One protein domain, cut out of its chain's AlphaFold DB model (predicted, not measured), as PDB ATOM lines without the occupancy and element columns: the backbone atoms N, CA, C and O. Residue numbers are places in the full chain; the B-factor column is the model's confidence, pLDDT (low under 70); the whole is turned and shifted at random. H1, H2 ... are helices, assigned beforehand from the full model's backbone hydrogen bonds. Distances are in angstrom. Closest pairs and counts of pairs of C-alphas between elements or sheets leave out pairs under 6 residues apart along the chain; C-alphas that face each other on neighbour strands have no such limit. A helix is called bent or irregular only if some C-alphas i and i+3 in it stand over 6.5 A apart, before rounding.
ATOM      1  N   GLY A 548     615.469 518.169 445.432       94.44
ATOM      2  CA  GLY A 548     615.984 517.763 446.745       94.44
ATOM      3  C   GLY A 548     616.125 516.247 446.927       94.44
ATOM      4  O   GLY A 548     616.858 515.809 447.807       94.44
ATOM      5  N   SER A 549     615.467 515.441 446.091       94.50
ATOM      6  CA  SER A 549     615.693 513.995 445.968       94.50
ATOM      7  C   SER A 549     615.384 513.504 444.546       94.50
ATOM      8  O   SER A 549     614.694 514.209 443.798       94.50
ATOM      9  N   PRO A 550     615.824 512.284 444.167       94.06
ATOM     10  CA  PRO A 550     615.395 511.623 442.932       94.06
ATOM     11  C   PRO A 550     613.872 511.604 442.745       94.06
ATOM     12  O   PRO A 550     613.367 511.992 441.691       94.06
ATOM     13  N   TYR A 551     613.139 511.226 443.798       93.69
ATOM     14  CA  TYR A 551     611.679 511.131 443.790       93.69
ATOM     15  C   TYR A 551     611.007 512.492 443.551       93.69
ATOM     16  O   TYR A 551     610.126 512.608 442.696       93.69
ATOM     17  N   GLN A 552     611.452 513.544 444.251       94.50
ATOM     18  CA  GLN A 552     610.912 514.898 444.077       94.50
ATOM     19  C   GLN A 552     611.152 515.412 442.648       94.50
ATOM     20  O   GLN A 552     610.219 515.915 442.018       94.50
ATOM     21  N   ALA A 553     612.370 515.222 442.120       96.19
ATOM     22  CA  ALA A 553     612.749 515.638 440.769       96.19
ATOM     23  C   ALA A 553     611.896 514.949 439.704       96.19
ATOM     24  O   ALA A 553     611.321 515.614 438.838       96.19
ATOM     25  N   PHE A 554     611.767 513.625 439.803       96.69
ATOM     26  CA  PHE A 554     610.934 512.833 438.909       96.69
ATOM     27  C   PHE A 554     609.474 513.280 438.934       96.69
ATOM     28  O   PHE A 554     608.901 513.558 437.879       96.69
ATOM     29  N   ARG A 555     608.885 513.414 440.131       95.38
ATOM     30  CA  ARG A 555     607.495 513.854 440.294       95.38
ATOM     31  C   ARG A 555     607.271 515.230 439.672       95.38
ATOM     32  O   ARG A 555     606.286 515.421 438.963       95.38
ATOM     33  N   ALA A 556     608.184 516.176 439.888       95.44
ATOM     34  CA  ALA A 556     608.085 517.511 439.307       95.44
ATOM     35  C   ALA A 556     608.130 517.482 437.772       95.44
ATOM     36  O   ALA A 556     607.261 518.070 437.127       95.44
ATOM     37  N   GLY A 557     609.086 516.750 437.187       97.31
ATOM     38  CA  GLY A 557     609.183 516.591 435.736       97.31
ATOM     39  C   GLY A 557     607.935 515.953 435.127       97.31
ATOM     40  O   GLY A 557     607.403 516.457 434.139       97.31
ATOM     41  N   PHE A 558     607.426 514.892 435.755       97.56
ATOM     42  CA  PHE A 558     606.226 514.185 435.308       97.56
ATOM     43  C   PHE A 558     604.996 515.095 435.300       97.56
ATOM     44  O   PHE A 558     604.323 515.213 434.274       97.56
ATOM     45  N   ARG A 559     604.721 515.783 436.419       95.19
ATOM     46  CA  ARG A 559     603.569 516.692 436.543       95.19
ATOM     47  C   ARG A 559     603.619 517.808 435.507       95.19
ATOM     48  O   ARG A 559     602.616 518.085 434.859       95.19
ATOM     49  N   GLU A 560     604.777 518.439 435.335       94.62
ATOM     50  CA  GLU A 560     604.912 519.564 434.409       94.62
ATOM     51  C   GLU A 560     604.789 519.134 432.947       94.62
ATOM     52  O   GLU A 560     604.165 519.844 432.162       94.62
ATOM     53  N   ALA A 561     605.300 517.958 432.574       95.31
ATOM     54  CA  ALA A 561     605.110 517.437 431.223       95.31
ATOM     55  C   ALA A 561     603.636 517.138 430.911       95.31
ATOM     56  O   ALA A 561     603.179 517.442 429.809       95.31
ATOM     57  N   VAL A 562     602.882 516.606 431.881       93.81
ATOM     58  CA  VAL A 562     601.434 516.410 431.731       93.81
ATOM     59  C   VAL A 562     600.729 517.758 431.573       93.81
ATOM     60  O   VAL A 562     600.025 517.940 430.586       93.81
ATOM     61  N   LYS A 563     600.961 518.733 432.460       90.38
ATOM     62  CA  LYS A 563     600.323 520.061 432.366       90.38
ATOM     63  C   LYS A 563     600.619 520.770 431.046       90.38
ATOM     64  O   LYS A 563     599.710 521.271 430.400       90.38
ATOM     65  N   LEU A 564     601.885 520.789 430.618       89.94
ATOM     66  CA  LEU A 564     602.303 521.427 429.365       89.94
ATOM     67  C   LEU A 564     601.864 520.636 428.119       89.94
ATOM     68  O   LEU A 564     601.904 521.168 427.011       89.94
ATOM     69  N   GLY A 565     601.484 519.368 428.282       89.00
ATOM     70  CA  GLY A 565     600.989 518.499 427.219       89.00
ATOM     71  C   GLY A 565     599.476 518.566 426.996       89.00
ATOM     72  O   GLY A 565     599.010 517.961 426.027       89.00
ATOM     73  N   HIS A 566     598.731 519.279 427.846       86.44
ATOM     74  CA  HIS A 566     597.277 519.432 427.771       86.44
ATOM     75  C   HIS A 566     596.876 520.908 427.680       86.44
ATOM     76  O   HIS A 566     597.603 521.800 428.118       86.44
ATOM     77  N   ASP A 567     595.720 521.171 427.083       78.62
ATOM     78  CA  ASP A 567     595.123 522.507 427.049       78.62
ATOM     79  C   ASP A 567     594.272 522.787 428.304       78.62
ATOM     80  O   ASP A 567     594.305 522.042 429.278       78.62
ATOM     81  N   SER A 568     593.503 523.876 428.318       70.69
ATOM     82  CA  SER A 568     592.615 524.225 429.438       70.69
ATOM     83  C   SER A 568     591.385 523.316 429.589       70.69
ATOM     84  O   SER A 568     590.564 523.570 430.469       70.69
ATOM     85  N   HIS A 569     591.225 522.295 428.744       68.94
ATOM     86  CA  HIS A 569     590.138 521.313 428.790       68.94
ATOM     87  C   HIS A 569     590.582 519.941 429.305       68.94
ATOM     88  O   HIS A 569     589.830 518.975 429.202       68.94
ATOM     89  N   GLY A 570     591.836 519.788 429.742       75.25
ATOM     90  CA  GLY A 570     592.372 518.446 429.975       75.25
ATOM     91  C   GLY A 570     592.519 517.628 428.696       75.25
ATOM     92  O   GLY A 570     592.715 516.421 428.785       75.25
ATOM     93  N   THR A 571     592.447 518.247 427.509       81.19
ATOM     94  CA  THR A 571     592.616 517.536 426.239       81.19
ATOM     95  C   THR A 571     594.094 517.539 425.839       81.19
ATOM     96  O   THR A 571     594.738 518.594 425.882       81.19
ATOM     97  N   PRO A 572     594.674 516.384 425.451       85.50
ATOM     98  CA  PRO A 572     596.050 516.336 424.981       85.50
ATOM     99  C   PRO A 572     596.239 517.234 423.754       85.50
ATOM    100  O   PRO A 572     595.552 517.077 422.745       85.50
ATOM    101  N   ILE A 573     597.210 518.149 423.808       84.31
ATOM    102  CA  ILE A 573     597.520 519.031 422.677       84.31
ATOM    103  C   ILE A 573     597.941 518.160 421.477       84.31
ATOM    104  O   ILE A 573     598.827 517.309 421.647       84.31
ATOM    105  N   PRO A 574     597.353 518.363 420.278       84.06
ATOM    106  CA  PRO A 574     597.711 517.625 419.072       84.06
ATOM    107  C   PRO A 574     599.206 517.681 418.765       84.06
ATOM    108  O   PRO A 574     599.841 518.739 418.827       84.06
ATOM    109  N   VAL A 575     599.770 516.534 418.392       81.00
ATOM    110  CA  VAL A 575     601.208 516.379 418.144       81.00
ATOM    111  C   VAL A 575     601.667 517.275 417.000       81.00
ATOM    112  O   VAL A 575     602.755 517.834 417.062       81.00
ATOM    113  N   GLU A 576     600.821 517.515 416.001       75.88
ATOM    114  CA  GLU A 576     601.115 518.410 414.885       75.88
ATOM    115  C   GLU A 576     601.304 519.852 415.361       75.88
ATOM    116  O   GLU A 576     602.149 520.562 414.822       75.88
ATOM    117  N   LEU A 577     600.549 520.298 416.375       73.88
ATOM    118  CA  LEU A 577     600.718 521.623 416.979       73.88
ATOM    119  C   LEU A 577     601.976 521.682 417.846       73.88
ATOM    120  O   LEU A 577     602.696 522.681 417.812       73.88
ATOM    121  N   LEU A 578     602.279 520.605 418.574       75.06
ATOM    122  CA  LEU A 578     603.513 520.497 419.351       75.06
ATOM    123  C   LEU A 578     604.756 520.497 418.440       75.06
ATOM    124  O   LEU A 578     605.711 521.222 418.714       75.06
ATOM    125  N   ALA A 579     604.710 519.766 417.323       70.88
ATOM    126  CA  ALA A 579     605.791 519.624 416.347       70.88
ATOM    127  C   ALA A 579     605.977 520.877 415.473       70.88
ATOM    128  O   ALA A 579     607.105 521.320 415.264       70.88
ATOM    129  N   LYS A 580     604.885 521.520 415.024       65.44
ATOM    130  CA  LYS A 580     604.931 522.854 414.378       65.44
ATOM    131  C   LYS A 580     605.360 523.953 415.364       65.44
ATOM    132  O   LYS A 580     605.785 525.036 414.963       65.44
ATOM    133  N   GLY A 581     605.248 523.674 416.661       56.56
ATOM    134  CA  GLY A 581     605.325 524.603 417.780       56.56
ATOM    135  C   GLY A 581     606.719 524.996 418.263       56.56
ATOM    136  O   GLY A 581     606.821 525.474 419.391       56.56
ATOM    137  N   ALA A 582     607.776 524.928 417.442       46.59
ATOM    138  CA  ALA A 582     609.048 525.584 417.788       46.59
ATOM    139  C   ALA A 582     608.865 527.088 418.094       46.59
ATOM    140  O   ALA A 582     609.708 527.689 418.758       46.59
ATOM    141  N   HIS A 583     607.738 527.680 417.665       49.78
ATOM    142  CA  HIS A 583     607.353 529.058 417.945       49.78
ATOM    143  C   HIS A 583     606.395 529.252 419.139       49.78
ATOM    144  O   HIS A 583     606.358 530.359 419.670       49.78
ATOM    145  N   HIS A 584     605.715 528.213 419.642       68.69
ATOM    146  CA  HIS A 584     604.737 528.327 420.737       68.69
ATOM    147  C   HIS A 584     605.380 528.087 422.117       68.69
ATOM    148  O   HIS A 584     606.117 527.120 422.313       68.69
ATOM    149  N   VAL A 585     605.118 528.966 423.090       76.88
ATOM    150  CA  VAL A 585     605.833 528.993 424.384       76.88
ATOM    151  C   VAL A 585     605.688 527.697 425.193       76.88
ATOM    152  O   VAL A 585     606.671 527.208 425.751       76.88
ATOM    153  N   VAL A 586     604.494 527.097 425.199       79.56
ATOM    154  CA  VAL A 586     604.199 525.856 425.938       79.56
ATOM    155  C   VAL A 586     605.006 524.678 425.383       79.56
ATOM    156  O   VAL A 586     605.644 523.955 426.145       79.56
ATOM    157  N   CYS A 587     605.085 524.546 424.055       81.00
ATOM    158  CA  CYS A 587     605.825 523.469 423.396       81.00
ATOM    159  C   CYS A 587     607.327 523.567 423.690       81.00
ATOM    160  O   CYS A 587     607.971 522.567 424.006       81.00
ATOM    161  N   ARG A 588     607.890 524.785 423.658       84.75
ATOM    162  CA  ARG A 588     609.303 525.006 424.006       84.75
ATOM    163  C   ARG A 588     609.593 524.629 425.459       84.75
ATOM    164  O   ARG A 588     610.604 523.983 425.717       84.75
ATOM    165  N   ARG A 589     608.711 524.995 426.400       90.50
ATOM    166  CA  ARG A 589     608.838 524.615 427.821       90.50
ATOM    167  C   ARG A 589     608.820 523.095 427.991       90.50
ATOM    168  O   ARG A 589     609.688 522.564 428.678       90.50
ATOM    169  N   LEU A 590     607.895 522.407 427.320       92.62
ATOM    170  CA  LEU A 590     607.779 520.947 427.359       92.62
ATOM    171  C   LEU A 590     609.056 520.261 426.845       92.62
ATOM    172  O   LEU A 590     609.600 519.381 427.510       92.62
ATOM    173  N   ILE A 591     609.592 520.708 425.704       91.69
ATOM    174  CA  ILE A 591     610.847 520.175 425.147       91.69
ATOM    175  C   ILE A 591     612.016 520.383 426.118       91.69
ATOM    176  O   ILE A 591     612.825 519.472 426.297       91.69
ATOM    177  N   VAL A 592     612.102 521.551 426.763       93.94
ATOM    178  CA  VAL A 592     613.162 521.861 427.734       93.94
ATOM    179  C   VAL A 592     613.079 520.956 428.964       93.94
ATOM    180  O   VAL A 592     614.107 520.415 429.365       93.94
ATOM    181  N   TRP A 593     611.884 520.711 429.511       96.44
ATOM    182  CA  TRP A 593     611.689 519.743 430.600       96.44
ATOM    183  C   TRP A 593     612.163 518.333 430.235       96.44
ATOM    184  O   TRP A 593     612.763 517.654 431.061       96.44
ATOM    185  N   MET A 594     611.962 517.913 428.985       95.88
ATOM    186  CA  MET A 594     612.417 516.610 428.487       95.88
ATOM    187  C   MET A 594     613.899 516.576 428.069       95.88
ATOM    188  O   MET A 594     614.368 515.526 427.614       95.88
ATOM    189  N   SER A 595     614.637 517.688 428.165       95.00
ATOM    190  CA  SER A 595     615.971 517.809 427.552       95.00
ATOM    191  C   SER A 595     617.066 518.415 428.431       95.00
ATOM    192  O   SER A 595     618.232 518.142 428.168       95.00
ATOM    193  N   ILE A 596     616.740 519.253 429.418       96.44
ATOM    194  CA  ILE A 596     617.724 520.042 430.177       96.44
ATOM    195  C   ILE A 596     617.662 519.680 431.661       96.44
ATOM    196  O   ILE A 596     616.589 519.726 432.262       96.44
ATOM    197  N   GLY A 597     618.821 519.390 432.259       95.69
ATOM    198  CA  GLY A 597     618.930 519.132 433.700       95.69
ATOM    199  C   GLY A 597     620.166 518.353 434.148       95.69
ATOM    200  O   GLY A 597     620.381 518.212 435.344       95.69
ATOM    201  N   ALA A 598     620.997 517.848 433.236       94.94
ATOM    202  CA  ALA A 598     622.095 516.943 433.589       94.94
ATOM    203  C   ALA A 598     623.254 517.590 434.370       94.94
ATOM    204  O   ALA A 598     624.140 516.884 434.837       94.94
ATOM    205  N   ASP A 599     623.283 518.917 434.495       95.56
ATOM    206  CA  ASP A 599     624.325 519.656 435.212       95.56
ATOM    207  C   ASP A 599     624.028 519.870 436.704       95.56
ATOM    208  O   ASP A 599     624.831 520.486 437.402       95.56
ATOM    209  N   VAL A 600     622.879 519.398 437.196       95.44
ATOM    210  CA  VAL A 600     622.501 519.513 438.610       95.44
ATOM    211  C   VAL A 600     622.170 518.159 439.216       95.44
ATOM    212  O   VAL A 600     621.715 517.236 438.537       95.44
ATOM    213  N   GLU A 601     622.344 518.067 440.531       93.81
ATOM    214  CA  GLU A 601     621.938 516.903 441.310       93.81
ATOM    215  C   GLU A 601     620.458 516.571 441.067       93.81
ATOM    216  O   GLU A 601     619.602 517.461 441.027       93.81
ATOM    217  N   ASN A 602     620.169 515.285 440.859       94.56
ATOM    218  CA  ASN A 602     618.849 514.739 440.533       94.56
ATOM    219  C   ASN A 602     618.189 515.288 439.251       94.56
ATOM    220  O   ASN A 602     617.054 514.927 438.948       94.56
ATOM    221  N   GLY A 603     618.862 516.112 438.444       95.69
ATOM    222  CA  GLY A 603     618.226 516.719 437.274       95.69
ATOM    223  C   GLY A 603     617.881 515.725 436.157       95.69
ATOM    224  O   GLY A 603     616.865 515.895 435.484       95.69
ATOM    225  N   LEU A 604     618.638 514.628 436.015       94.69
ATOM    226  CA  LEU A 604     618.273 513.527 435.110       94.69
ATOM    227  C   LEU A 604     616.961 512.843 435.524       94.69
ATOM    228  O   LEU A 604     616.179 512.463 434.656       94.69
ATOM    229  N   TRP A 605     616.656 512.757 436.823       95.88
ATOM    230  CA  TRP A 605     615.376 512.222 437.297       95.88
ATOM    231  C   TRP A 605     614.197 513.090 436.868       95.88
ATOM    232  O   TRP A 605     613.170 512.555 436.456       95.88
ATOM    233  N   ALA A 606     614.355 514.417 436.860       96.88
ATOM    234  CA  ALA A 606     613.345 515.317 436.310       96.88
ATOM    235  C   ALA A 606     613.162 515.147 434.795       96.88
ATOM    236  O   ALA A 606     612.027 515.135 434.320       96.88
ATOM    237  N   VAL A 607     614.250 514.954 434.041       96.94
ATOM    238  CA  VAL A 607     614.179 514.662 432.599       96.94
ATOM    239  C   VAL A 607     613.458 513.335 432.339       96.94
ATOM    240  O   VAL A 607     612.583 513.273 431.472       96.94
ATOM    241  N   LEU A 608     613.782 512.285 433.103       96.19
ATOM    242  CA  LEU A 608     613.102 510.992 433.024       96.19
ATOM    243  C   LEU A 608     611.607 511.140 433.331       96.19
ATOM    244  O   LEU A 608     610.776 510.696 432.538       96.19
ATOM    245  N   GLY A 609     611.272 511.809 434.438       97.19
ATOM    246  CA  GLY A 609     609.895 512.089 434.834       97.19
ATOM    247  C   GLY A 609     609.130 512.823 433.742       97.19
ATOM    248  O   GLY A 609     608.036 512.403 433.381       97.19
ATOM    249  N   ALA A 610     609.727 513.852 433.137       97.69
ATOM    250  CA  ALA A 610     609.108 514.600 432.047       97.69
ATOM    251  C   ALA A 610     608.850 513.742 430.800       97.69
ATOM    252  O   ALA A 610     607.767 513.815 430.220       97.69
ATOM    253  N   ARG A 611     609.804 512.894 430.390       96.81
ATOM    254  CA  ARG A 611     609.604 511.983 429.247       96.81
ATOM    255  C   ARG A 611     608.520 510.944 429.543       96.81
ATOM    256  O   ARG A 611     607.666 510.712 428.691       96.81
ATOM    257  N   MET A 612     608.507 510.366 430.745       96.94
ATOM    258  CA  MET A 612     607.464 509.418 431.162       96.94
ATOM    259  C   MET A 612     606.085 510.082 431.263       96.94
ATOM    260  O   MET A 612     605.114 509.526 430.761       96.94
ATOM    261  N   GLY A 613     605.996 511.286 431.832       96.44
ATOM    262  CA  GLY A 613     604.750 512.053 431.922       96.44
ATOM    263  C   GLY A 613     604.204 512.435 430.549       96.44
ATOM    264  O   GLY A 613     603.006 512.304 430.300       96.44
ATOM    265  N   PHE A 614     605.081 512.822 429.614       95.56
ATOM    266  CA  PHE A 614     604.683 513.044 428.227       95.56
ATOM    267  C   PHE A 614     604.132 511.763 427.591       95.56
ATOM    268  O   PHE A 614     603.036 511.805 427.041       95.56
ATOM    269  N   MET A 615     604.823 510.626 427.705       94.69
ATOM    270  CA  MET A 615     604.327 509.351 427.168       94.69
ATOM    271  C   MET A 615     602.976 508.967 427.775       94.69
ATOM    272  O   MET A 615     602.043 508.680 427.031       94.69
ATOM    273  N   ARG A 616     602.840 509.067 429.103       93.75
ATOM    274  CA  ARG A 616     601.593 508.776 429.816       93.75
ATOM    275  C   ARG A 616     600.443 509.660 429.341       93.75
ATOM    276  O   ARG A 616     599.339 509.173 429.148       93.75
ATOM    277  N   SER A 617     600.709 510.940 429.071       91.19
ATOM    278  CA  SER A 617     599.704 511.865 428.529       91.19
ATOM    279  C   SER A 617     599.181 511.493 427.137       91.19
ATOM    280  O   SER A 617     598.236 512.114 426.659       91.19
ATOM    281  N   ARG A 618     599.829 510.547 426.443       90.94
ATOM    282  CA  ARG A 618     599.394 510.043 425.135       90.94
ATOM    283  C   ARG A 618     598.603 508.738 425.235       90.94
ATOM    284  O   ARG A 618     598.081 508.298 424.212       90.94
ATOM    285  N   ASP A 619     598.518 508.126 426.417       90.62
ATOM    286  CA  ASP A 619     597.742 506.906 426.624       90.62
ATOM    287  C   ASP A 619     596.244 507.211 426.483       90.62
ATOM    288  O   ASP A 619     595.725 508.186 427.034       90.62
ATOM    289  N   ALA A 620     595.530 506.359 425.746       85.81
ATOM    290  CA  ALA A 620     594.087 506.487 425.608       85.81
ATOM    291  C   ALA A 620     593.415 506.316 426.981       85.81
ATOM    292  O   ALA A 620     593.577 505.285 427.629       85.81
ATOM    293  N   GLY A 621     592.650 507.322 427.413       84.50
ATOM    294  CA  GLY A 621     591.929 507.294 428.690       84.50
ATOM    295  C   GLY A 621     592.747 507.713 429.914       84.50
ATOM    296  O   GLY A 621     592.260 507.552 431.032       84.50
ATOM    297  N   PHE A 622     593.960 508.250 429.741       89.56
ATOM    298  CA  PHE A 622     594.672 508.878 430.852       89.56
ATOM    299  C   PHE A 622     593.933 510.137 431.328       89.56
ATOM    300  O   PHE A 622     593.679 511.047 430.540       89.56
ATOM    301  N   ASP A 623     593.620 510.193 432.622       88.38
ATOM    302  CA  ASP A 623     593.028 511.365 433.262       88.38
ATOM    303  C   ASP A 623     594.135 512.280 433.827       88.38
ATOM    304  O   ASP A 623     594.813 511.894 434.791       88.38
ATOM    305  N   PRO A 624     594.331 513.497 433.278       88.12
ATOM    306  CA  PRO A 624     595.346 514.424 433.766       88.12
ATOM    307  C   PRO A 624     595.096 514.910 435.202       88.12
ATOM    308  O   PRO A 624     596.055 515.324 435.848       88.12
ATOM    309  N   SER A 625     593.871 514.818 435.741       85.31
ATOM    310  CA  SER A 625     593.554 515.199 437.129       85.31
ATOM    311  C   SER A 625     594.326 514.374 438.171       85.31
ATOM    312  O   SER A 625     594.667 514.863 439.252       85.31
ATOM    313  N   THR A 626     594.714 513.145 437.812       88.69
ATOM    314  CA  THR A 626     595.448 512.215 438.685       88.69
ATOM    315  C   THR A 626     596.790 512.764 439.171       88.69
ATOM    316  O   THR A 626     597.232 512.425 440.270       88.69
ATOM    317  N   ILE A 627     597.410 513.687 438.427       89.50
ATOM    318  CA  ILE A 627     598.692 514.304 438.800       89.50
ATOM    319  C   ILE A 627     598.586 515.254 440.005       89.50
ATOM    320  O   ILE A 627     599.609 515.747 440.493       89.50
ATOM    321  N   SER A 628     597.371 515.560 440.465       84.06
ATOM    322  CA  SER A 628     597.112 516.295 441.709       84.06
ATOM    323  C   SER A 628     597.078 515.376 442.935       84.06
ATOM    324  O   SER A 628     597.207 515.860 444.059       84.06
ATOM    325  N   ASN A 629     596.962 514.057 442.743       85.38
ATOM    326  CA  ASN A 629     596.945 513.079 443.824       85.38
ATOM    327  C   ASN A 629     598.372 512.636 444.188       85.38
ATOM    328  O   ASN A 629     599.005 511.850 443.488       85.38
ATOM    329  N   PHE A 630     598.882 513.121 445.319       85.25
ATOM    330  CA  PHE A 630     600.239 512.792 445.770       85.25
ATOM    331  C   PHE A 630     600.365 511.334 446.236       85.25
ATOM    332  O   PHE A 630     601.440 510.756 446.093       85.25
ATOM    333  N   ASP A 631     599.270 510.716 446.687       86.69
ATOM    334  CA  ASP A 631     599.238 509.308 447.103       86.69
ATOM    335  C   ASP A 631     599.274 508.347 445.883       86.69
ATOM    336  O   ASP A 631     599.543 507.158 446.036       86.69
ATOM    337  N   TRP A 632     599.068 508.848 444.652       89.44
ATOM    338  CA  TRP A 632     599.195 508.070 443.407       89.44
ATOM    339  C   TRP A 632     600.651 507.928 442.932       89.44
ATOM    340  O   TRP A 632     601.043 506.882 442.413       89.44
ATOM    341  N   PHE A 633     601.487 508.948 443.147       90.56
ATOM    342  CA  PHE A 633     602.859 508.991 442.624       90.56
ATOM    343  C   PHE A 633     603.791 507.855 443.062       90.56
ATOM    344  O   PHE A 633     604.646 507.495 442.252       90.56
ATOM    345  N   PRO A 634     603.671 507.254 444.263       90.12
ATOM    346  CA  PRO A 634     604.437 506.057 444.594       90.12
ATOM    347  C   PRO A 634     604.246 504.927 443.573       90.12
ATOM    348  O   PRO A 634     605.211 504.243 443.256       90.12
ATOM    349  N   THR A 635     603.051 504.770 442.988       90.25
ATOM    350  CA  THR A 635     602.796 503.719 441.984       90.25
ATOM    351  C   THR A 635     603.541 503.991 440.675       90.25
ATOM    352  O   THR A 635     604.254 503.126 440.179       90.25
ATOM    353  N   VAL A 636     603.478 505.227 440.176       90.00
ATOM    354  CA  VAL A 636     604.205 505.684 438.979       90.00
ATOM    355  C   VAL A 636     605.717 505.634 439.185       90.00
ATOM    356  O   VAL A 636     606.471 505.319 438.270       90.00
ATOM    357  N   TRP A 637     606.177 505.927 440.400       90.50
ATOM    358  CA  TRP A 637     607.584 505.810 440.757       90.50
ATOM    359  C   TRP A 637     608.076 504.365 440.647       90.50
ATOM    360  O   TRP A 637     609.157 504.152 440.104       90.50
ATOM    361  N   GLN A 638     607.276 503.368 441.043       88.50
ATOM    362  CA  GLN A 638     607.639 501.953 440.872       88.50
ATOM    363  C   GLN A 638     607.790 501.535 439.398       88.50
ATOM    364  O   GLN A 638     608.589 500.653 439.089       88.50
ATOM    365  N   GLU A 639     607.143 502.226 438.452       89.19
ATOM    366  CA  GLU A 639     607.340 501.998 437.008       89.19
ATOM    367  C   GLU A 639     608.754 502.380 436.524       89.19
ATOM    368  O   GLU A 639     609.167 502.063 435.398       89.19
ATOM    369  N   THR A 640     609.541 503.064 437.365       83.69
ATOM    370  CA  THR A 640     610.962 503.289 437.086       83.69
ATOM    371  C   THR A 640     611.766 501.982 437.120       83.69
ATOM    372  O   THR A 640     612.756 501.888 436.389       83.69
ATOM    373  N   GLY A 641     611.263 500.944 437.801       83.50
ATOM    374  CA  GLY A 641     611.775 499.575 437.766       83.50
ATOM    375  C   GLY A 641     613.106 499.424 438.496       83.50
ATOM    376  O   GLY A 641     613.276 499.928 439.599       83.50
ATOM    377  N   SER A 642     614.080 498.775 437.854       75.81
ATOM    378  CA  SER A 642     615.410 498.486 438.421       75.81
ATOM    379  C   SER A 642     616.245 499.715 438.815       75.81
ATOM    380  O   SER A 642     617.342 499.563 439.344       75.81
ATOM    381  N   LEU A 643     615.758 500.931 438.553       78.69
ATOM    382  CA  LEU A 643     616.408 502.178 438.954       78.69
ATOM    383  C   LEU A 643     616.213 502.505 440.448       78.69
ATOM    384  O   LEU A 643     616.900 503.385 440.972       78.69
ATOM    385  N   ILE A 644     615.285 501.829 441.129       80.44
ATOM    386  CA  ILE A 644     614.909 502.106 442.521       80.44
ATOM    387  C   ILE A 644     614.912 500.834 443.371       80.44
ATOM    388  O   ILE A 644     614.775 499.726 442.853       80.44
ATOM    389  N   GLU A 645     615.068 500.995 444.683       75.56
ATOM    390  CA  GLU A 645     614.873 499.891 445.621       75.56
ATOM    391  C   GLU A 645     613.374 499.590 445.747       75.56
ATOM    392  O   GLU A 645     612.566 500.494 445.997       75.56
ATOM    393  N   GLU A 646     613.008 498.318 445.565       76.00
ATOM    394  CA  GLU A 646     611.618 497.860 445.511       76.00
ATOM    395  C   GLU A 646     610.824 498.313 446.746       76.00
ATOM    396  O   GLU A 646     611.234 498.104 447.888       76.00
ATOM    397  N   GLY A 647     609.683 498.970 446.517       71.31
ATOM    398  CA  GLY A 647     608.810 499.450 447.593       71.31
ATOM    399  C   GLY A 647     609.311 500.688 448.352       71.31
ATOM    400  O   GLY A 647     608.681 501.077 449.336       71.31
ATOM    401  N   THR A 648     610.395 501.340 447.913       75.56
ATOM    402  CA  THR A 648     610.936 502.546 448.564       75.56
ATOM    403  C   THR A 648     610.930 503.782 447.649       75.56
ATOM    404  O   THR A 648     610.677 503.706 446.444       75.56
ATOM    405  N   HIS A 649     611.234 504.953 448.224       77.38
ATOM    406  CA  HIS A 649     611.535 506.189 447.479       77.38
ATOM    407  C   HIS A 649     613.047 506.384 447.233       77.38
ATOM    408  O   HIS A 649     613.470 507.474 446.843       77.38
ATOM    409  N   GLN A 650     613.870 505.360 447.486       76.88
ATOM    410  CA  GLN A 650     615.323 505.426 447.343       76.88
ATOM    411  C   GLN A 650     615.757 504.910 445.967       76.88
ATOM    412  O   GLN A 650     615.293 503.878 445.483       76.88
ATOM    413  N   ALA A 651     616.644 505.664 445.319       74.75
ATOM    414  CA  ALA A 651     617.306 505.220 444.100       74.75
ATOM    415  C   ALA A 651     618.397 504.199 444.447       74.75
ATOM    416  O   ALA A 651     619.114 504.390 445.431       74.75
ATOM    417  N   VAL A 652     618.570 503.168 443.615       74.12
ATOM    418  CA  VAL A 652     619.669 502.205 443.798       74.12
ATOM    419  C   VAL A 652     621.014 502.936 443.610       74.12
ATOM    420  O   VAL A 652     621.151 503.718 442.656       74.12
ATOM    421  N   PRO A 653     622.022 502.716 444.478       55.22
ATOM    422  CA  PRO A 653     623.345 503.326 444.329       55.22
ATOM    423  C   PRO A 653     624.001 502.984 442.974       55.22
ATOM    424  O   PRO A 653     623.966 501.836 442.544       55.22
ATOM    425  N   ALA A 654     624.645 503.971 442.331       57.28
ATOM    426  CA  ALA A 654     625.369 503.868 441.044       57.28
ATOM    427  C   ALA A 654     624.521 503.697 439.749       57.28
ATOM    428  O   ALA A 654     624.847 502.896 438.877       57.28
ATOM    429  N   THR A 655     623.471 504.510 439.567       61.53
ATOM    430  CA  THR A 655     622.452 504.370 438.498       61.53
ATOM    431  C   THR A 655     622.515 505.357 437.318       61.53
ATOM    432  O   THR A 655     621.633 505.307 436.462       61.53
ATOM    433  N   ASN A 656     623.539 506.216 437.188       69.62
ATOM    434  CA  ASN A 656     623.575 507.231 436.112       69.62
ATOM    435  C   ASN A 656     623.541 506.634 434.689       69.62
ATOM    436  O   ASN A 656     622.828 507.145 433.832       69.62
ATOM    437  N   ALA A 657     624.219 505.511 434.440       79.19
ATOM    438  CA  ALA A 657     624.186 504.868 433.121       79.19
ATOM    439  C   ALA A 657     622.800 504.277 432.787       79.19
ATOM    440  O   ALA A 657     622.308 504.432 431.673       79.19
ATOM    441  N   ALA A 658     622.136 503.648 433.763       83.81
ATOM    442  CA  ALA A 658     620.827 503.023 433.566       83.81
ATOM    443  C   ALA A 658     619.702 504.063 433.395       83.81
ATOM    444  O   ALA A 658     618.803 503.889 432.568       83.81
ATOM    445  N   ILE A 659     619.753 505.177 434.139       88.81
ATOM    446  CA  ILE A 659     618.818 506.289 433.922       88.81
ATOM    447  C   ILE A 659     619.060 506.948 432.560       88.81
ATOM    448  O   ILE A 659     618.094 507.249 431.860       88.81
ATOM    449  N   GLU A 660     620.317 507.134 432.148       89.75
ATOM    450  CA  GLU A 660     620.666 507.671 430.829       89.75
ATOM    451  C   GLU A 660     620.169 506.771 429.694       89.75
ATOM    452  O   GLU A 660     619.599 507.287 428.733       89.75
ATOM    453  N   GLU A 661     620.292 505.449 429.824       90.00
ATOM    454  CA  GLU A 661     619.752 504.484 428.861       90.00
ATOM    455  C   GLU A 661     618.229 504.618 428.732       90.00
ATOM    456  O   GLU A 661     617.703 504.769 427.624       90.00
ATOM    457  N   LYS A 662     617.508 504.646 429.860       90.94
ATOM    458  CA  LYS A 662     616.044 504.788 429.860       90.94
ATOM    459  C   LYS A 662     615.602 506.137 429.293       90.94
ATOM    460  O   LYS A 662     614.657 506.197 428.505       90.94
ATOM    461  N   ILE A 663     616.305 507.215 429.648       93.69
ATOM    462  CA  ILE A 663     616.102 508.540 429.058       93.69
ATOM    463  C   ILE A 663     616.313 508.447 427.546       93.69
ATOM    464  O   ILE A 663     615.418 508.857 426.807       93.69
ATOM    465  N   SER A 664     617.431 507.885 427.076       93.19
ATOM    466  CA  SER A 664     617.750 507.738 425.650       93.19
ATOM    467  C   SER A 664     616.647 507.018 424.891       93.19
ATOM    468  O   SER A 664     616.107 507.581 423.938       93.19
ATOM    469  N   SER A 665     616.258 505.840 425.382       93.44
ATOM    470  CA  SER A 665     615.222 504.993 424.797       93.44
ATOM    471  C   SER A 665     613.890 505.738 424.655       93.44
ATOM    472  O   SER A 665     613.332 505.812 423.560       93.44
ATOM    473  N   LEU A 666     613.417 506.396 425.721       94.75
ATOM    474  CA  LEU A 666     612.204 507.220 425.658       94.75
ATOM    475  C   LEU A 666     612.357 508.400 424.692       94.75
ATOM    476  O   LEU A 666     611.406 508.776 424.013       94.75
ATOM    477  N   GLY A 667     613.550 508.993 424.617       94.75
ATOM    478  CA  GLY A 667     613.849 510.073 423.684       94.75
ATOM    479  C   GLY A 667     613.746 509.637 422.226       94.75
ATOM    480  O   GLY A 667     613.200 510.386 421.418       94.75
ATOM    481  N   ASP A 668     614.250 508.447 421.892       94.56
ATOM    482  CA  ASP A 668     614.128 507.873 420.548       94.56
ATOM    483  C   ASP A 668     612.661 507.605 420.212       94.56
ATOM    484  O   ASP A 668     612.182 508.088 419.190       94.56
ATOM    485  N   VAL A 669     611.896 507.000 421.131       94.88
ATOM    486  CA  VAL A 669     610.446 506.807 420.946       94.88
ATOM    487  C   VAL A 669     609.725 508.135 420.712       94.88
ATOM    488  O   VAL A 669     608.888 508.221 419.815       94.88
ATOM    489  N   ILE A 670     610.035 509.181 421.484       93.62
ATOM    490  CA  ILE A 670     609.362 510.478 421.349       93.62
ATOM    491  C   ILE A 670     609.671 511.135 419.998       93.62
ATOM    492  O   ILE A 670     608.769 511.681 419.355       93.62
ATOM    493  N   ARG A 671     610.931 511.072 419.557       91.62
ATOM    494  CA  ARG A 671     611.348 511.594 418.250       91.62
ATOM    495  C   ARG A 671     610.691 510.826 417.111       91.62
ATOM    496  O   ARG A 671     610.110 511.449 416.229       91.62
ATOM    497  N   ASP A 672     610.745 509.502 417.157       91.25
ATOM    498  CA  ASP A 672     610.337 508.655 416.038       91.25
ATOM    499  C   ASP A 672     608.811 508.567 415.921       91.25
ATOM    500  O   ASP A 672     608.269 508.608 414.818       91.25
ATOM    501  N   ARG A 673     608.095 508.496 417.053       90.44
ATOM    502  CA  ARG A 673     606.630 508.375 417.070       90.44
ATOM    503  C   ARG A 673     605.911 509.716 416.942       90.44
ATOM    504  O   ARG A 673     604.854 509.768 416.322       90.44
ATOM    505  N   TYR A 674     606.439 510.780 417.554       87.88
ATOM    506  CA  TYR A 674     605.734 512.066 417.668       87.88
ATOM    507  C   TYR A 674     606.449 513.234 416.975       87.88
ATOM    508  O   TYR A 674     605.921 514.344 416.957       87.88
ATOM    509  N   GLY A 675     607.647 513.036 416.418       86.25
ATOM    510  CA  GLY A 675     608.367 514.084 415.687       86.25
ATOM    511  C   GLY A 675     608.810 515.276 416.545       86.25
ATOM    512  O   GLY A 675     609.114 516.338 416.002       86.25
ATOM    513  N   LEU A 676     608.839 515.145 417.879       86.19
ATOM    514  CA  LEU A 676     609.251 516.233 418.769       86.19
ATOM    515  C   LEU A 676     610.777 516.333 418.856       86.19
ATOM    516  O   LEU A 676     611.474 515.337 419.049       86.19
ATOM    517  N   ALA A 677     611.297 517.560 418.792       84.06
ATOM    518  CA  ALA A 677     612.730 517.862 418.790       84.06
ATOM    519  C   ALA A 677     613.388 517.765 420.186       84.06
ATOM    520  O   ALA A 677     614.030 518.704 420.658       84.06
ATOM    521  N   VAL A 678     613.225 516.629 420.865       87.19
ATOM    522  CA  VAL A 678     613.893 516.328 422.142       87.19
ATOM    523  C   VAL A 678     615.375 516.033 421.898       87.19
ATOM    524  O   VAL A 678     615.714 515.269 420.988       87.19
ATOM    525  N   LEU A 679     616.266 516.604 422.719       84.75
ATOM    526  CA  LEU A 679     617.715 516.486 422.520       84.75
ATOM    527  C   LEU A 679     618.191 515.019 422.541       84.75
ATOM    528  O   LEU A 679     617.792 514.232 423.402       84.75
ATOM    529  N   ARG A 680     619.073 514.671 421.589       82.31
ATOM    530  CA  ARG A 680     619.824 513.395 421.553       82.31
ATOM    531  C   ARG A 680     621.037 513.397 422.484       82.31
ATOM    532  O   ARG A 680     621.435 512.352 422.962       82.31
TER     533      ARG A 680
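This is residues 548 to 680 of the 710 residues of an uncharacterized protein of Burkholderia sp. ST111 (UniProt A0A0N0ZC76). Three long helices, H1, H4 and H7, lie in a row and run roughly the same way, with H4 in the middle, packed on both and set slantwise to them at 42 degrees to H1 and 35.0 degrees to H7. H3 packs on H1 near one end of this row, with H2 turning off its corner, and short H5 packs on the side of H1. The printed part has 133 residues with seven named helices, H1 to H7 in order, and no named strand; the class is all helix. It is compact, with a radius of gyration of the C-alphas of 14.2 A, and rounded, spanning 40 by 31 by 24 A.

H1, residues 550 to 565, begins with C-alpha 550 at (615.395, 511.623, 442.932) and is 22.4 A long. H2, residues 575 to 583, is irregular: C-alphas 580 and 583 are 7.6 A apart. H3 covers residues 585 to 593. H4, residues 603 to 616, is 19.9 A long, with C-alpha 603 at (618.226, 516.719, 437.274). H5, residues 624 to 628, and H6, residues 633 to 638, are short. H7, residues 656 to 674, is the longest at 26.1 A and ends with C-alpha 674 at (605.734, 512.066, 417.668).

H1 is the hub, touching four helices. It touches H4 at a steep tilt of 42 degrees, the same way; their closest C-alphas, of Gly 557 and Ala 610, are 4.2 A apart. H1 touches H3 at a shallow tilt of 25 degrees, opposite ways, closest at Leu 564 and Leu 590, with C-alphas 5.9 A apart. With residues 559 to 563 alone, H1 touches H5. H1 and H6 only just touch, with 3 pairs of C-alphas within 8 A, the closest being those of Arg 555 and Phe 633, 7.1 A. H4 touches H7, closest at the C-alphas of Leu 608 and Ile 663, 5.5 A, the same way at a shallow tilt of 35.0 degrees, only just short of steep. H1 and H7 are apart. H2 and H3 touch only at the corner. Every O i to N i+4 pair is within hydrogen-bond range in H1, H3, H4, H6 and H7; the counts are 3 of 5 in H2 and 0 of 1 in H5, where 2 of 2 O i to N i+3 pairs are within range.

The two C-alphas farthest apart, of His 583 and Gly 647, are 41.9 A apart. The printed part has no cut. The link from H6 to H7, residues 639 to 655, is long. Mean pLDDT of the printed part is 86.4; residue 569, residues 580 to 584 and residues 653 to 656 are under 70.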